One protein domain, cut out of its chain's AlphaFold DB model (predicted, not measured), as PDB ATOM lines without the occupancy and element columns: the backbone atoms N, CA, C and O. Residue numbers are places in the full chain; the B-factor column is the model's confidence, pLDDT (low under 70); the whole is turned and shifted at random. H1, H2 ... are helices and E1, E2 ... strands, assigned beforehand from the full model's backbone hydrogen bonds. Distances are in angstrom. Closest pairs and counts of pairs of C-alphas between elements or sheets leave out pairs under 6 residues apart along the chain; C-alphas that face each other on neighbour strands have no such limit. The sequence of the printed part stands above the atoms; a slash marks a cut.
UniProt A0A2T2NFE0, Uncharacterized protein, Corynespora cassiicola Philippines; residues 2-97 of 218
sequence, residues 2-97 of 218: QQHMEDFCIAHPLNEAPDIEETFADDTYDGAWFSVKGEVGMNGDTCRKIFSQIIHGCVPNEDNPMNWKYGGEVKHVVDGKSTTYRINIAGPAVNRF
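AT A GLANCE: This is residues 2 to 97 of the 218 residues of an uncharacterized protein of Corynespora cassiicola Philippines (UniProt A0A2T2NFE0). One twisted sheet of four antiparallel strands is covered on one face by two helices, H1 and H2, packed side by side and running opposite ways, while its other face is bare. A long loop, residues 57 to 71, runs out from the end of H2 and folds back to E3, with residues 61 to 66 sticking out, and the short helix H3 lies off the sheet at the end of the printed part. The printed part has 96 residues, with three named helices and four named strands in the order H1, E1, E2, H2, E3, E4, H3; the sheet's order is E1, E2, E4, E3, and the class is mixed, helices and strands. The whole is compact, with a radius of gyration of the C-alphas of 13.8 A and spans of 39 by 28 by 19 A.

HOW THE PARTS SIT: In the sheet, E1, residues 19 to 24, and E2, residues 32 to 38, form an antiparallel hairpin, with N 22 and O 34 3.0 A apart, within hydrogen-bond range. E2 is also the antiparallel neighbour of E4, residues 81 to 89, with N 35 and O 86 at 2.8 A. E4 forms a second hairpin with the edge strand E3, residues 72 to 78, where N 76 and O 83 are 2.8 A apart. The sheet is twisted, its C-alphas lying up to 4.1 A off the best plane. H1, residues 2 to 11, is on the sheet over E1 and E2, at a height over the sheet of 9.5 A; its closest C-alphas to E1 are those of His 4 and Phe 24, 6.4 A apart. H2, residues 44 to 56, is on the same face at a height of 9.2 A, over E4 and E3 and only just over E2, on which 3 of its C-alphas fall; the closest C-alphas of H2 and E3 are those of Ile 54 and Gly 72, 5.8 A apart. These two helices make two layers with the sheet, helices on one face of it. H1 and H2 touch at a shallow tilt of 22 degrees, opposite ways, their closest C-alphas being those of Cys 9 and Gly 44, 5.1 A apart. E2, H2 and E3 form a split strand-helix-strand unit, two strands running the same way with E4 between them in the sheet, and its crossover is left-handed. H3, residues 92 to 96, is not on the sheet and is apart from H1 and H2. Every O i to N i+4 pair is within hydrogen-bond range in H1 and H2; in H3 0 of 1 is, beside 2 of 2 O i to N i+3 pairs.

IN THESE COORDINATES: E4, the longest strand, measures 27.1 A from first to last C-alpha, E2 and E3 19.9 A each, and E1 16.9 A. H2 measures 17.7 A, H1 14.4 A and H3 7.8 A. H1 begins at C-alpha 2 (-42.759, 16.169, 43.145), E4 begins at C-alpha 81 (-51.031, -8.918, 49.389), and H3 ends at C-alpha 96 (-24.686, 11.158, 35.464).

THE WHOLE: The C-alphas farthest apart, those of Glu 16 and Glu 62, are 41.9 A from each other. The printed part has no cut, and the link from H2 to E3, 15 residues, is long. The mean pLDDT of the printed part is 76.8; residues 13 to 16, 27 to 30, 57 to 70 and 90 to 97 are under 70.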
ATOM      1  N   GLN A   2     -41.545  16.122  42.292       78.56
ATOM      2  CA  GLN A   2     -42.759  16.169  43.145       78.56
ATOM      3  C   GLN A   2     -44.058  16.492  42.386       78.56
ATOM      4  O   GLN A   2     -45.070  15.848  42.629       78.56
ATOM      5  N   GLN A   3     -44.027  17.422  41.427       81.06
ATOM      6  CA  GLN A   3     -45.190  17.682  40.567       81.06
ATOM      7  C   GLN A   3     -45.572  16.442  39.742       81.06
ATOM      8  O   GLN A   3     -46.729  16.055  39.721       81.06
ATOM      9  N   HIS A   4     -44.590  15.758  39.152       86.50
ATOM     10  CA  HIS A   4     -44.826  14.535  38.374       86.50
ATOM     11  C   HIS A   4     -45.410  13.392  39.215       86.50
ATOM     12  O   HIS A   4     -46.231  12.629  38.724       86.50
ATOM     13  N   MET A   5     -45.043  13.304  40.498       88.75
ATOM     14  CA  MET A   5     -45.689  12.379  41.432       88.75
ATOM     15  C   MET A   5     -47.177  12.709  41.608       88.75
ATOM     16  O   MET A   5     -48.002  11.797  41.596       88.75
ATOM     17  N   GLU A   6     -47.525  13.986  41.796       88.69
ATOM     18  CA  GLU A   6     -48.931  14.398  41.896       88.69
ATOM     19  C   GLU A   6     -49.694  14.021  40.622       88.69
ATOM     20  O   GLU A   6     -50.745  13.385  40.706       88.69
ATOM     21  N   ASP A   7     -49.123  14.331  39.457       89.38
ATOM     22  CA  ASP A   7     -49.724  14.042  38.153       89.38
ATOM     23  C   ASP A   7     -49.955  12.528  37.968       89.38
ATOM     24  O   ASP A   7     -51.070  12.109  37.649       89.38
ATOM     25  N   PHE A   8     -48.953  11.696  38.279       90.62
ATOM     26  CA  PHE A   8     -49.051  10.233  38.238       90.62
ATOM     27  C   PHE A   8     -50.153   9.694  39.163       90.62
ATOM     28  O   PHE A   8     -50.994   8.888  38.762       90.62
ATOM     29  N   CYS A   9     -50.185  10.147  40.419       89.88
ATOM     30  CA  CYS A   9     -51.159   9.666  41.398       89.88
ATOM     31  C   CYS A   9     -52.597  10.120  41.099       89.88
ATOM     32  O   CYS A   9     -53.542   9.465  41.544       89.88
ATOM     33  N   ILE A  10     -52.775  11.238  40.384       88.06
ATOM     34  CA  ILE A  10     -54.084  11.730  39.934       88.06
ATOM     35  C   ILE A  10     -54.564  10.966  38.697       88.06
ATOM     36  O   ILE A  10     -55.751  10.649  38.618       88.06
ATOM     37  N   ALA A  11     -53.669  10.673  37.748       85.75
ATOM     38  CA  ALA A  11     -54.011  10.016  36.487       85.75
ATOM     39  C   ALA A  11     -54.473   8.560  36.667       85.75
ATOM     40  O   ALA A  11     -55.278   8.070  35.875       85.75
ATOM     41  N   HIS A  12     -54.020   7.895  37.736       81.62
ATOM     42  CA  HIS A  12     -54.225   6.457  37.942       81.62
ATOM     43  C   HIS A  12     -55.001   6.103  39.228       81.62
ATOM     44  O   HIS A  12     -54.464   5.421  40.109       81.62
ATOM     45  N   PRO A  13     -56.271   6.529  39.384       67.88
ATOM     46  CA  PRO A  13     -57.074   6.150  40.536       67.88
ATOM     47  C   PRO A  13     -57.619   4.719  40.382       67.88
ATOM     48  O   PRO A  13     -58.430   4.455  39.503       67.88
ATOM     49  N   LEU A  14     -57.241   3.829  41.308       65.12
ATOM     50  CA  LEU A  14     -57.818   2.495  41.552       65.12
ATOM     51  C   LEU A  14     -57.746   1.483  40.390       65.12
ATOM     52  O   LEU A  14     -58.661   1.371  39.583       65.12
ATOM     53  N   ASN A  15     -56.731   0.614  40.442       63.12
ATOM     54  CA  ASN A  15     -56.661  -0.646  39.686       63.12
ATOM     55  C   ASN A  15     -56.599  -1.822  40.665       63.12
ATOM     56  O   ASN A  15     -55.738  -1.783  41.525       63.12
ATOM     57  N   GLU A  16     -57.440  -2.861  40.572       65.00
ATOM     58  CA  GLU A  16     -57.437  -3.990  41.539       65.00
ATOM     59  C   GLU A  16     -56.076  -4.705  41.648       65.00
ATOM     60  O   GLU A  16     -55.707  -5.156  42.731       65.00
ATOM     61  N   ALA A  17     -55.312  -4.728  40.555       70.19
ATOM     62  CA  ALA A  17     -53.911  -5.122  40.505       70.19
ATOM     63  C   ALA A  17     -53.168  -4.139  39.579       70.19
ATOM     64  O   ALA A  17     -53.316  -4.239  38.358       70.19
ATOM     65  N   PRO A  18     -52.464  -3.122  40.111       79.50
ATOM     66  CA  PRO A  18     -51.768  -2.161  39.265       79.50
ATOM     67  C   PRO A  18     -50.570  -2.827  38.571       79.50
ATOM     68  O   PRO A  18     -49.810  -3.546  39.212       79.50
ATOM     69  N   ASP A  19     -50.399  -2.557  37.279       89.69
ATOM     70  CA  ASP A  19     -49.142  -2.700  36.532       89.69
ATOM     71  C   ASP A  19     -49.006  -1.443  35.672       89.69
ATOM     72  O   ASP A  19     -49.377  -1.408  34.500       89.69
ATOM     73  N   ILE A  20     -48.641  -0.350  36.340       90.19
ATOM     74  CA  ILE A  20     -48.658   0.997  35.774       90.19
ATOM     75  C   ILE A  20     -47.238   1.520  35.778       90.19
ATOM     76  O   ILE A  20     -46.549   1.449  36.799       90.19
ATOM     77  N   GLU A  21     -46.830   2.076  34.651       91.75
ATOM     78  CA  GLU A  21     -45.557   2.753  34.488       91.75
ATOM     79  C   GLU A  21     -45.767   4.023  33.676       91.75
ATOM     80  O   GLU A  21     -46.499   4.012  32.686       91.75
ATOM     81  N   GLU A  22     -45.125   5.109  34.083       92.06
ATOM     82  CA  GLU A  22     -45.172   6.364  33.343       92.06
ATOM     83  C   GLU A  22     -43.882   7.148  33.542       92.06
ATOM     84  O   GLU A  22     -43.333   7.207  34.647       92.06
ATOM     85  N   THR A  23     -43.408   7.759  32.463       88.38
ATOM     86  CA  THR A  23     -42.225   8.613  32.475       88.38
ATOM     87  C   THR A  23     -42.643  10.052  32.235       88.38
ATOM     88  O   THR A  23     -43.389  10.340  31.302       88.38
ATOM     89  N   PHE A  24     -42.117  10.959  33.046       84.19
ATOM     90  CA  PHE A  24     -42.334  12.393  32.917       84.19
ATOM     91  C   PHE A  24     -41.015  13.089  32.609       84.19
ATOM     92  O   PHE A  24     -40.004  12.754  33.228       84.19
ATOM     93  N   ALA A  25     -41.065  14.080  31.713       77.19
ATOM     94  CA  ALA A  25     -39.967  15.000  31.407       77.19
ATOM     95  C   ALA A  25     -38.628  14.289  31.115       77.19
ATOM     96  O   ALA A  25     -37.584  14.670  31.649       77.19
ATOM     97  N   ASP A  26     -38.671  13.232  30.296       73.31
ATOM     98  CA  ASP A  26     -37.532  12.378  29.926       73.31
ATOM     99  C   ASP A  26     -36.496  13.063  29.023       73.31
ATOM    100  O   ASP A  26     -35.422  12.528  28.777       73.31
ATOM    101  N   ASP A  27     -36.771  14.272  28.560       60.97
ATOM    102  CA  ASP A  27     -35.815  15.150  27.897       60.97
ATOM    103  C   ASP A  27     -35.102  16.096  28.880       60.97
ATOM    104  O   ASP A  27     -34.203  16.844  28.490       60.97
ATOM    105  N   THR A  28     -35.457  16.053  30.169       57.78
ATOM    106  CA  THR A  28     -34.939  16.959  31.203       57.78
ATOM    107  C   THR A  28     -34.165  16.234  32.303       57.78
ATOM    108  O   THR A  28     -34.304  15.033  32.522       57.78
ATOM    109  N   TYR A  29     -33.376  16.995  33.065       57.84
ATOM    110  CA  TYR A  29     -32.690  16.491  34.260       57.84
ATOM    111  C   TYR A  29     -33.627  16.170  35.433       57.84
ATOM    112  O   TYR A  29     -33.215  15.468  36.352       57.84
ATOM    113  N   ASP A  30     -34.864  16.675  35.410       63.88
ATOM    114  CA  ASP A  30     -35.883  16.400  36.430       63.88
ATOM    115  C   ASP A  30     -36.769  15.196  36.060       63.88
ATOM    116  O   ASP A  30     -37.751  14.909  36.767       63.88
ATOM    117  N   GLY A  31     -36.415  14.511  34.964       74.50
ATOM    118  CA  GLY A  31     -37.127  13.370  34.429       74.50
ATOM    119  C   GLY A  31     -37.249  12.246  35.449       74.50
ATOM    120  O   GLY A  31     -36.313  11.923  36.184       74.50
ATOM    121  N   ALA A  32     -38.429  11.644  35.517       83.50
ATOM    122  CA  ALA A  32     -38.705  10.579  36.468       83.50
ATOM    123  C   ALA A  32     -39.622   9.528  35.856       83.50
ATOM    124  O   ALA A  32     -40.635   9.851  35.238       83.50
ATOM    125  N   TRP A  33     -39.265   8.268  36.071       88.88
ATOM    126  CA  TRP A  33     -40.100   7.115  35.772       88.88
ATOM    127  C   TRP A  33     -40.736   6.626  37.070       88.88
ATOM    128  O   TRP A  33     -40.037   6.348  38.048       88.88
ATOM    129  N   PHE A  34     -42.060   6.542  37.080       91.50
ATOM    130  CA  PHE A  34     -42.860   6.051  38.193       91.50
ATOM    131  C   PHE A  34     -43.438   4.693  37.827       91.50
ATOM    132  O   PHE A  34     -43.922   4.501  36.715       91.50
ATOM    133  N   SER A  35     -43.416   3.761  38.775       92.31
ATOM    134  CA  SER A  35     -43.992   2.434  38.603       92.31
ATOM    135  C   SER A  35     -44.735   1.984  39.845       92.31
ATOM    136  O   SER A  35     -44.261   2.158  40.973       92.31
ATOM    137  N   VAL A  36     -45.904   1.386  39.634       92.12
ATOM    138  CA  VAL A  36     -46.686   0.732  40.681       92.12
ATOM    139  C   VAL A  36     -47.127  -0.628  40.174       92.12
ATOM    140  O   VAL A  36     -47.901  -0.719  39.220       92.12
ATOM    141  N   LYS A  37     -46.634  -1.681  40.830       92.31
ATOM    142  CA  LYS A  37     -46.911  -3.076  40.468       92.31
ATOM    143  C   LYS A  37     -47.386  -3.875  41.661       92.31
ATOM    144  O   LYS A  37     -46.678  -3.926  42.668       92.31
ATOM    145  N   GLY A  38     -48.538  -4.528  41.581       88.75
ATOM    146  CA  GLY A  38     -49.011  -5.302  42.721       88.75
ATOM    147  C   GLY A  38     -50.387  -5.916  42.622       88.75
ATOM    148  O   GLY A  38     -51.045  -5.904  41.592       88.75
ATOM    149  N   GLU A  39     -50.803  -6.448  43.762       82.88
ATOM    150  CA  GLU A  39     -52.038  -7.217  43.946       82.88
ATOM    151  C   GLU A  39     -53.127  -6.434  44.694       82.88
ATOM    152  O   GLU A  39     -54.229  -6.947  44.909       82.88
ATOM    153  N   VAL A  40     -52.791  -5.233  45.175       81.06
ATOM    154  CA  VAL A  40     -53.697  -4.346  45.906       81.06
ATOM    155  C   VAL A  40     -53.810  -3.039  45.160       81.06
ATOM    156  O   VAL A  40     -52.798  -2.420  44.810       81.06
ATOM    157  N   GLY A  41     -55.051  -2.601  44.978       76.00
ATOM    158  CA  GLY A  41     -55.307  -1.371  44.272       76.00
ATOM    159  C   GLY A  41     -54.821  -0.119  44.964       76.00
ATOM    160  O   GLY A  41     -54.855   0.034  46.184       76.00
ATOM    161  N   MET A  42     -54.350   0.791  44.125       75.94
ATOM    162  CA  MET A  42     -53.788   2.061  44.534       75.94
ATOM    163  C   MET A  42     -54.888   3.118  44.601       75.94
ATOM    164  O   MET A  42     -55.526   3.418  43.596       75.94
ATOM    165  N   ASN A  43     -55.088   3.725  45.771       82.56
ATOM    166  CA  ASN A  43     -55.809   4.995  45.861       82.56
ATOM    167  C   ASN A  43     -54.806   6.165  45.809       82.56
ATOM    168  O   ASN A  43     -53.632   6.001  46.157       82.56
ATOM    169  N   GLY A  44     -55.267   7.341  45.378       84.19
ATOM    170  CA  GLY A  44     -54.402   8.511  45.191       84.19
ATOM    171  C   GLY A  44     -53.700   8.986  46.472       84.19
ATOM    172  O   GLY A  44     -52.556   9.426  46.406       84.19
ATOM    173  N   ASP A  45     -54.326   8.852  47.646       87.62
ATOM    174  CA  ASP A  45     -53.722   9.258  48.926       87.62
ATOM    175  C   ASP A  45     -52.575   8.333  49.340       87.62
ATOM    176  O   ASP A  45     -51.503   8.794  49.735       87.62
ATOM    177  N   THR A  46     -52.774   7.021  49.212       87.88
ATOM    178  CA  THR A  46     -51.750   6.002  49.453       87.88
ATOM    179  C   THR A  46     -50.601   6.159  48.459       87.88
ATOM    180  O   THR A  46     -49.444   6.116  48.871       87.88
ATOM    181  N   CYS A  47     -50.910   6.420  47.183       90.00
ATOM    182  CA  CYS A  47     -49.920   6.725  46.149       90.00
ATOM    183  C   CYS A  47     -49.026   7.902  46.555       90.00
ATOM    184  O   CYS A  47     -47.812   7.735  46.692       90.00
ATOM    185  N   ARG A  48     -49.633   9.064  46.846       91.00
ATOM    186  CA  ARG A  48     -48.916  10.271  47.282       91.00
ATOM    187  C   ARG A  48     -48.079  10.009  48.519       91.00
ATOM    188  O   ARG A  48     -46.918  10.389  48.565       91.00
ATOM    189  N   LYS A  49     -48.647   9.345  49.528       89.31
ATOM    190  CA  LYS A  49     -47.948   9.073  50.785       89.31
ATOM    191  C   LYS A  49     -46.707   8.206  50.570       89.31
ATOM    192  O   LYS A  49     -45.651   8.519  51.116       89.31
ATOM    193  N   ILE A  50     -46.826   7.130  49.794       90.31
ATOM    194  CA  ILE A  50     -45.714   6.202  49.563       90.31
ATOM    195  C   ILE A  50     -44.647   6.850  48.681       90.31
ATOM    196  O   ILE A  50     -43.466   6.798  49.023       90.31
ATOM    197  N   PHE A  51     -45.025   7.519  47.592       90.00
ATOM    198  CA  PHE A  51     -44.033   8.214  46.775       90.00
ATOM    199  C   PHE A  51     -43.401   9.399  47.503       90.00
ATOM    200  O   PHE A  51     -42.196   9.590  47.389       90.00
ATOM    201  N   SER A  52     -44.147  10.137  48.327       85.50
ATOM    202  CA  SER A  52     -43.595  11.177  49.201       85.50
ATOM    203  C   SER A  52     -42.567  10.594  50.179       85.50
ATOM    204  O   SER A  52     -41.501  11.176  50.373       85.50
ATOM    205  N   GLN A  53     -42.812   9.397  50.721       86.56
ATOM    206  CA  GLN A  53     -41.815   8.677  51.515       86.56
ATOM    207  C   GLN A  53     -40.562   8.336  50.693       86.56
ATOM    208  O   GLN A  53     -39.456   8.523  51.190       86.56
ATOM    209  N   ILE A  54     -40.698   7.870  49.448       84.50
ATOM    210  CA  ILE A  54     -39.543   7.587  48.578       84.50
ATOM    211  C   ILE A  54     -38.758   8.881  48.288       84.50
ATOM    212  O   ILE A  54     -37.538   8.926  48.475       84.50
ATOM    213  N   ILE A  55     -39.458   9.958  47.914       78.88
ATOM    214  CA  ILE A  55     -38.884  11.259  47.534       78.88
ATOM    215  C   ILE A  55     -38.216  11.961  48.720       78.88
ATOM    216  O   ILE A  55     -37.184  12.594  48.535       78.88
ATOM    217  N   HIS A  56     -38.739  11.842  49.940       76.50
ATOM    218  CA  HIS A  56     -38.185  12.541  51.109       76.50
ATOM    219  C   HIS A  56     -37.381  11.638  52.053       76.50
ATOM    220  O   HIS A  56     -36.698  12.128  52.943       76.50
ATOM    221  N   GLY A  57     -37.410  10.317  51.865       69.31
ATOM    222  CA  GLY A  57     -36.882   9.339  52.825       69.31
ATOM    223  C   GLY A  57     -35.362   9.152  52.869       69.31
ATOM    224  O   GLY A  57     -34.922   8.090  53.288       69.31
ATOM    225  N   CYS A  58     -34.553  10.115  52.416       61.94
ATOM    226  CA  CYS A  58     -33.093  10.039  52.562       61.94
ATOM    227  C   CYS A  58     -32.602  11.234  53.363       61.94
ATOM    228  O   CYS A  58     -33.163  12.328  53.292       61.94
ATOM    229  N   VAL A  59     -31.565  10.968  54.146       55.00
ATOM    230  CA  VAL A  59     -30.870  11.937  54.978       55.00
ATOM    231  C   VAL A  59     -29.542  12.234  54.277       55.00
ATOM    232  O   VAL A  59     -28.887  11.274  53.862       55.00
ATOM    233  N   PRO A  60     -29.146  13.512  54.134       56.38
ATOM    234  CA  PRO A  60     -27.820  13.867  53.636       56.38
ATOM    235  C   PRO A  60     -26.719  13.089  54.371       56.38
ATOM    236  O   PRO A  60     -26.786  12.928  55.591       56.38
ATOM    237  N   ASN A  61     -25.707  12.623  53.643       58.06
ATOM    238  CA  ASN A  61     -24.504  12.009  54.213       58.06
ATOM    239  C   ASN A  61     -23.252  12.504  53.470       58.06
ATOM    240  O   ASN A  61     -23.373  13.290  52.534       58.06
ATOM    241  N   GLU A  62     -22.059  12.085  53.894       52.66
ATOM    242  CA  GLU A  62     -20.789  12.559  53.315       52.66
ATOM    243  C   GLU A  62     -20.661  12.250  51.809       52.66
ATOM    244  O   GLU A  62     -20.110  13.057  51.068       52.66
ATOM    245  N   ASP A  63     -21.253  11.147  51.342       53.34
ATOM    246  CA  ASP A  63     -21.215  10.700  49.940       53.34
ATOM    247  C   ASP A  63     -22.394  11.226  49.092       53.34
ATOM    248  O   ASP A  63     -22.434  11.067  47.868       53.34
ATOM    249  N   ASN A  64     -23.383  11.844  49.743       52.75
ATOM    250  CA  ASN A  64     -24.569  12.455  49.153       52.75
ATOM    251  C   ASN A  64     -25.005  13.691  49.970       52.75
ATOM    252  O   ASN A  64     -26.108  13.715  50.539       52.75
ATOM    253  N   PRO A  65     -24.152  14.730  50.058       49.66
ATOM    254  CA  PRO A  65     -24.388  15.891  50.924       49.66
ATOM    255  C   PRO A  65     -25.601  16.714  50.477       49.66
ATOM    256  O   PRO A  65     -26.224  17.409  51.275       49.66
ATOM    257  N   MET A  66     -25.971  16.584  49.204       53.16
ATOM    258  CA  MET A  66     -27.109  17.255  48.582       53.16
ATOM    259  C   MET A  66     -28.379  16.388  48.563       53.16
ATOM    260  O   MET A  66     -29.378  16.783  47.971       53.16
ATOM    261  N   ASN A  67     -28.358  15.214  49.210       58.09
ATOM    262  CA  ASN A  67     -29.497  14.296  49.314       58.09
ATOM    263  C   ASN A  67     -30.142  13.942  47.959       58.09
ATOM    264  O   ASN A  67     -31.361  13.775  47.859       58.09
ATOM    265  N   TRP A  68     -29.321  13.823  46.913       57.88
ATOM    266  CA  TRP A  68     -29.747  13.405  45.584       57.88
ATOM    267  C   TRP A  68     -30.496  12.082  45.664       57.88
ATOM    268  O   TRP A  68     -30.049  11.122  46.298       57.88
ATOM    269  N   LYS A  69     -31.653  12.039  45.009       65.94
ATOM    270  CA  LYS A  69     -32.497  10.853  44.943       65.94
ATOM    271  C   LYS A  69     -32.284  10.140  43.631       65.94
ATOM    272  O   LYS A  69     -32.734  10.613  42.598       65.94
ATOM    273  N   TYR A  70     -31.694   8.956  43.701       66.56
ATOM    274  CA  TYR A  70     -31.463   8.070  42.555       66.56
ATOM    275  C   TYR A  70     -32.686   7.225  42.191       66.56
ATOM    276  O   TYR A  70     -32.580   6.217  41.499       66.56
ATOM    277  N   GLY A  71     -33.854   7.624  42.690       74.56
ATOM    278  CA  GLY A  71     -35.018   6.767  42.777       74.56
ATOM    279  C   GLY A  71     -35.108   6.052  44.122       74.56
ATOM    280  O   GLY A  71     -34.494   6.444  45.117       74.56
ATOM    281  N   GLY A  72     -35.928   5.015  44.159       80.12
ATOM    282  CA  GLY A  72     -36.157   4.207  45.343       80.12
ATOM    283  C   GLY A  72     -37.395   3.346  45.186       80.12
ATOM    284  O   GLY A  72     -38.239   3.588  44.323       80.12
ATOM    285  N   GLU A  73     -37.489   2.327  46.028       88.50
ATOM    286  CA  GLU A  73     -38.574   1.361  45.996       88.50
ATOM    287  C   GLU A  73     -39.120   1.148  47.407       88.50
ATOM    288  O   GLU A  73     -38.363   0.988  48.365       88.50
ATOM    289  N   VAL A  74     -40.444   1.146  47.538       90.00
ATOM    290  CA  VAL A  74     -41.140   0.775  48.770       90.00
ATOM    291  C   VAL A  74     -42.161  -0.302  48.445       90.00
ATOM    292  O   VAL A  74     -43.039  -0.124  47.599       90.00
ATOM    293  N   LYS A  75     -42.076  -1.416  49.171       91.25
ATOM    294  CA  LYS A  75     -43.080  -2.477  49.144       91.25
ATOM    295  C   LYS A  75     -44.136  -2.210  50.212       91.25
ATOM    296  O   LYS A  75     -43.841  -2.215  51.405       91.25
ATOM    297  N   HIS A  76     -45.370  -1.996  49.781       89.44
ATOM    298  CA  HIS A  76     -46.529  -1.823  50.644       89.44
ATOM    299  C   HIS A  76     -47.319  -3.131  50.725       89.44
ATOM    300  O   HIS A  76     -47.581  -3.760  49.702       89.44
ATOM    301  N   VAL A  77     -47.679  -3.560  51.936       88.06
ATOM    302  CA  VAL A  77     -48.386  -4.827  52.174       88.06
ATOM    303  C   VAL A  77     -49.691  -4.546  52.907       88.06
ATOM    304  O   VAL A  77     -49.679  -3.903  53.956       88.06
ATOM    305  N   VAL A  78     -50.799  -5.054  52.368       84.38
ATOM    306  CA  VAL A  78     -52.144  -4.977  52.957       84.38
ATOM    307  C   VAL A  78     -52.762  -6.369  52.883       84.38
ATOM    308  O   VAL A  78     -52.774  -6.977  51.817       84.38
ATOM    309  N   ASP A  79     -53.224  -6.902  54.015       86.94
ATOM    310  CA  ASP A  79     -53.870  -8.224  54.104       86.94
ATOM    311  C   ASP A  79     -53.079  -9.369  53.435       86.94
ATOM    312  O   ASP A  79     -53.636 -10.264  52.803       86.94
ATOM    313  N   GLY A  80     -51.747  -9.328  53.550       85.62
ATOM    314  CA  GLY A  80     -50.839 -10.330  52.978       85.62
ATOM    315  C   GLY A  80     -50.579 -10.195  51.474       85.62
ATOM    316  O   GLY A  80     -49.711 -10.892  50.956       85.62
ATOM    317  N   LYS A  81     -51.266  -9.278  50.789       87.06
ATOM    318  CA  LYS A  81     -51.031  -8.918  49.389       87.06
ATOM    319  C   LYS A  81     -50.063  -7.748  49.295       87.06
ATOM    320  O   LYS A  81     -50.054  -6.882  50.174       87.06
ATOM    321  N   SER A  82     -49.249  -7.704  48.243       90.06
ATOM    322  CA  SER A  82     -48.210  -6.675  48.123       90.06
ATOM    323  C   SER A  82     -48.283  -5.846  46.849       90.06
ATOM    324  O   SER A  82     -48.545  -6.370  45.768       90.06
ATOM    325  N   THR A  83     -47.983  -4.556  46.996       91.06
ATOM    326  CA  THR A  83     -47.831  -3.594  45.905       91.06
ATOM    327  C   THR A  83     -46.517  -2.845  46.068       91.06
ATOM    328  O   THR A  83     -46.212  -2.303  47.129       91.06
ATOM    329  N   THR A  84     -45.717  -2.849  45.014       92.62
ATOM    330  CA  THR A  84     -44.396  -2.233  44.944       92.62
ATOM    331  C   THR A  84     -44.513  -0.893  44.240       92.62
ATOM    332  O   THR A  84     -45.047  -0.824  43.137       92.62
ATOM    333  N   TYR A  85     -44.014   0.153  44.888       91.50
ATOM    334  CA  TYR A  85     -43.951   1.513  44.369       91.50
ATOM    335  C   TYR A  85     -42.497   1.838  44.094       91.50
ATOM    336  O   TYR A  85     -41.666   1.696  44.992       91.50
ATOM    337  N   ARG A  86     -42.189   2.284  42.881       91.19
ATOM    338  CA  ARG A  86     -40.824   2.573  42.461       91.19
ATOM    339  C   ARG A  86     -40.743   3.898  41.728       91.19
ATOM    340  O   ARG A  86     -41.601   4.218  40.912       91.19
ATOM    341  N   ILE A  87     -39.692   4.649  42.022       87.31
ATOM    342  CA  ILE A  87     -39.264   5.810  41.245       87.31
ATOM    343  C   ILE A  87     -37.865   5.494  40.734       87.31
ATOM    344  O   ILE A  87     -37.044   5.013  41.510       87.31
ATOM    345  N   ASN A  88     -37.587   5.790  39.471       82.75
ATOM    346  CA  ASN A  88     -36.230   5.908  38.941       82.75
ATOM    347  C   ASN A  88     -36.074   7.289  38.288       82.75
ATOM    348  O   ASN A  88     -37.060   7.899  37.871       82.75
ATOM    349  N   ILE A  89     -34.838   7.779  38.188       74.81
ATOM    350  CA  ILE A  89     -34.546   8.967  37.376       74.81
ATOM    351  C   ILE A  89     -34.681   8.587  35.896       74.81
ATOM    352  O   ILE A  89     -34.231   7.517  35.486       74.81
ATOM    353  N   ALA A  90     -35.296   9.462  35.106       68.44
ATOM    354  CA  ALA A  90     -35.378   9.350  33.657       68.44
ATOM    355  C   ALA A  90     -34.655  10.521  32.973       68.44
ATOM    356  O   ALA A  90     -34.354  11.538  33.594       68.44
ATOM    357  N   GLY A  91     -34.393  10.364  31.678       62.59
ATOM    358  CA  GLY A  91     -33.804  11.393  30.827       62.59
ATOM    359  C   GLY A  91     -32.289  11.530  30.907       62.59
ATOM    360  O   GLY A  91     -31.639  10.641  31.449       62.59
ATOM    361  N   PRO A  92     -31.685  12.599  30.348       50.56
ATOM    362  CA  PRO A  92     -30.229  12.722  30.178       50.56
ATOM    363  C   PRO A  92     -29.438  12.613  31.492       50.56
ATOM    364  O   PRO A  92     -28.241  12.349  31.468       50.56
ATOM    365  N   ALA A  93     -30.109  12.713  32.643       49.66
ATOM    366  CA  ALA A  93     -29.566  12.358  33.947       49.66
ATOM    367  C   ALA A  93     -29.132  10.878  34.091       49.66
ATOM    368  O   ALA A  93     -28.355  10.594  34.999       49.66
ATOM    369  N   VAL A  94     -29.535   9.948  33.206       48.12
ATOM    370  CA  VAL A  94     -28.910   8.608  33.137       48.12
ATOM    371  C   VAL A  94     -27.412   8.681  32.810       48.12
ATOM    372  O   VAL A  94     -26.669   7.825  33.271       48.12
ATOM    373  N   ASN A  95     -26.942   9.740  32.133       40.19
ATOM    374  CA  ASN A  95     -25.513   9.980  31.884       40.19
ATOM    375  C   ASN A  95     -24.763  10.610  33.069       40.19
ATOM    376  O   ASN A  95     -23.557  10.804  32.975       40.19
ATOM    377  N   ARG A  96     -25.417  10.874  34.212       45.38
ATOM    378  CA  ARG A  96     -24.686  11.158  35.464       45.38
ATOM    379  C   ARG A  96     -24.043   9.910  36.071       45.38
ATOM    380  O   ARG A  96     -23.307  10.017  37.046       45.38
ATOM    381  N   PHE A  97     -24.344   8.743  35.507       42.22
ATOM    382  CA  PHE A  97     -23.749   7.469  35.854       42.22
ATOM    383  C   PHE A  97     -22.955   6.973  34.657       42.22
ATOM    384  O   PHE A  97     -23.502   6.396  33.718       42.22
TER     385      PHE A  97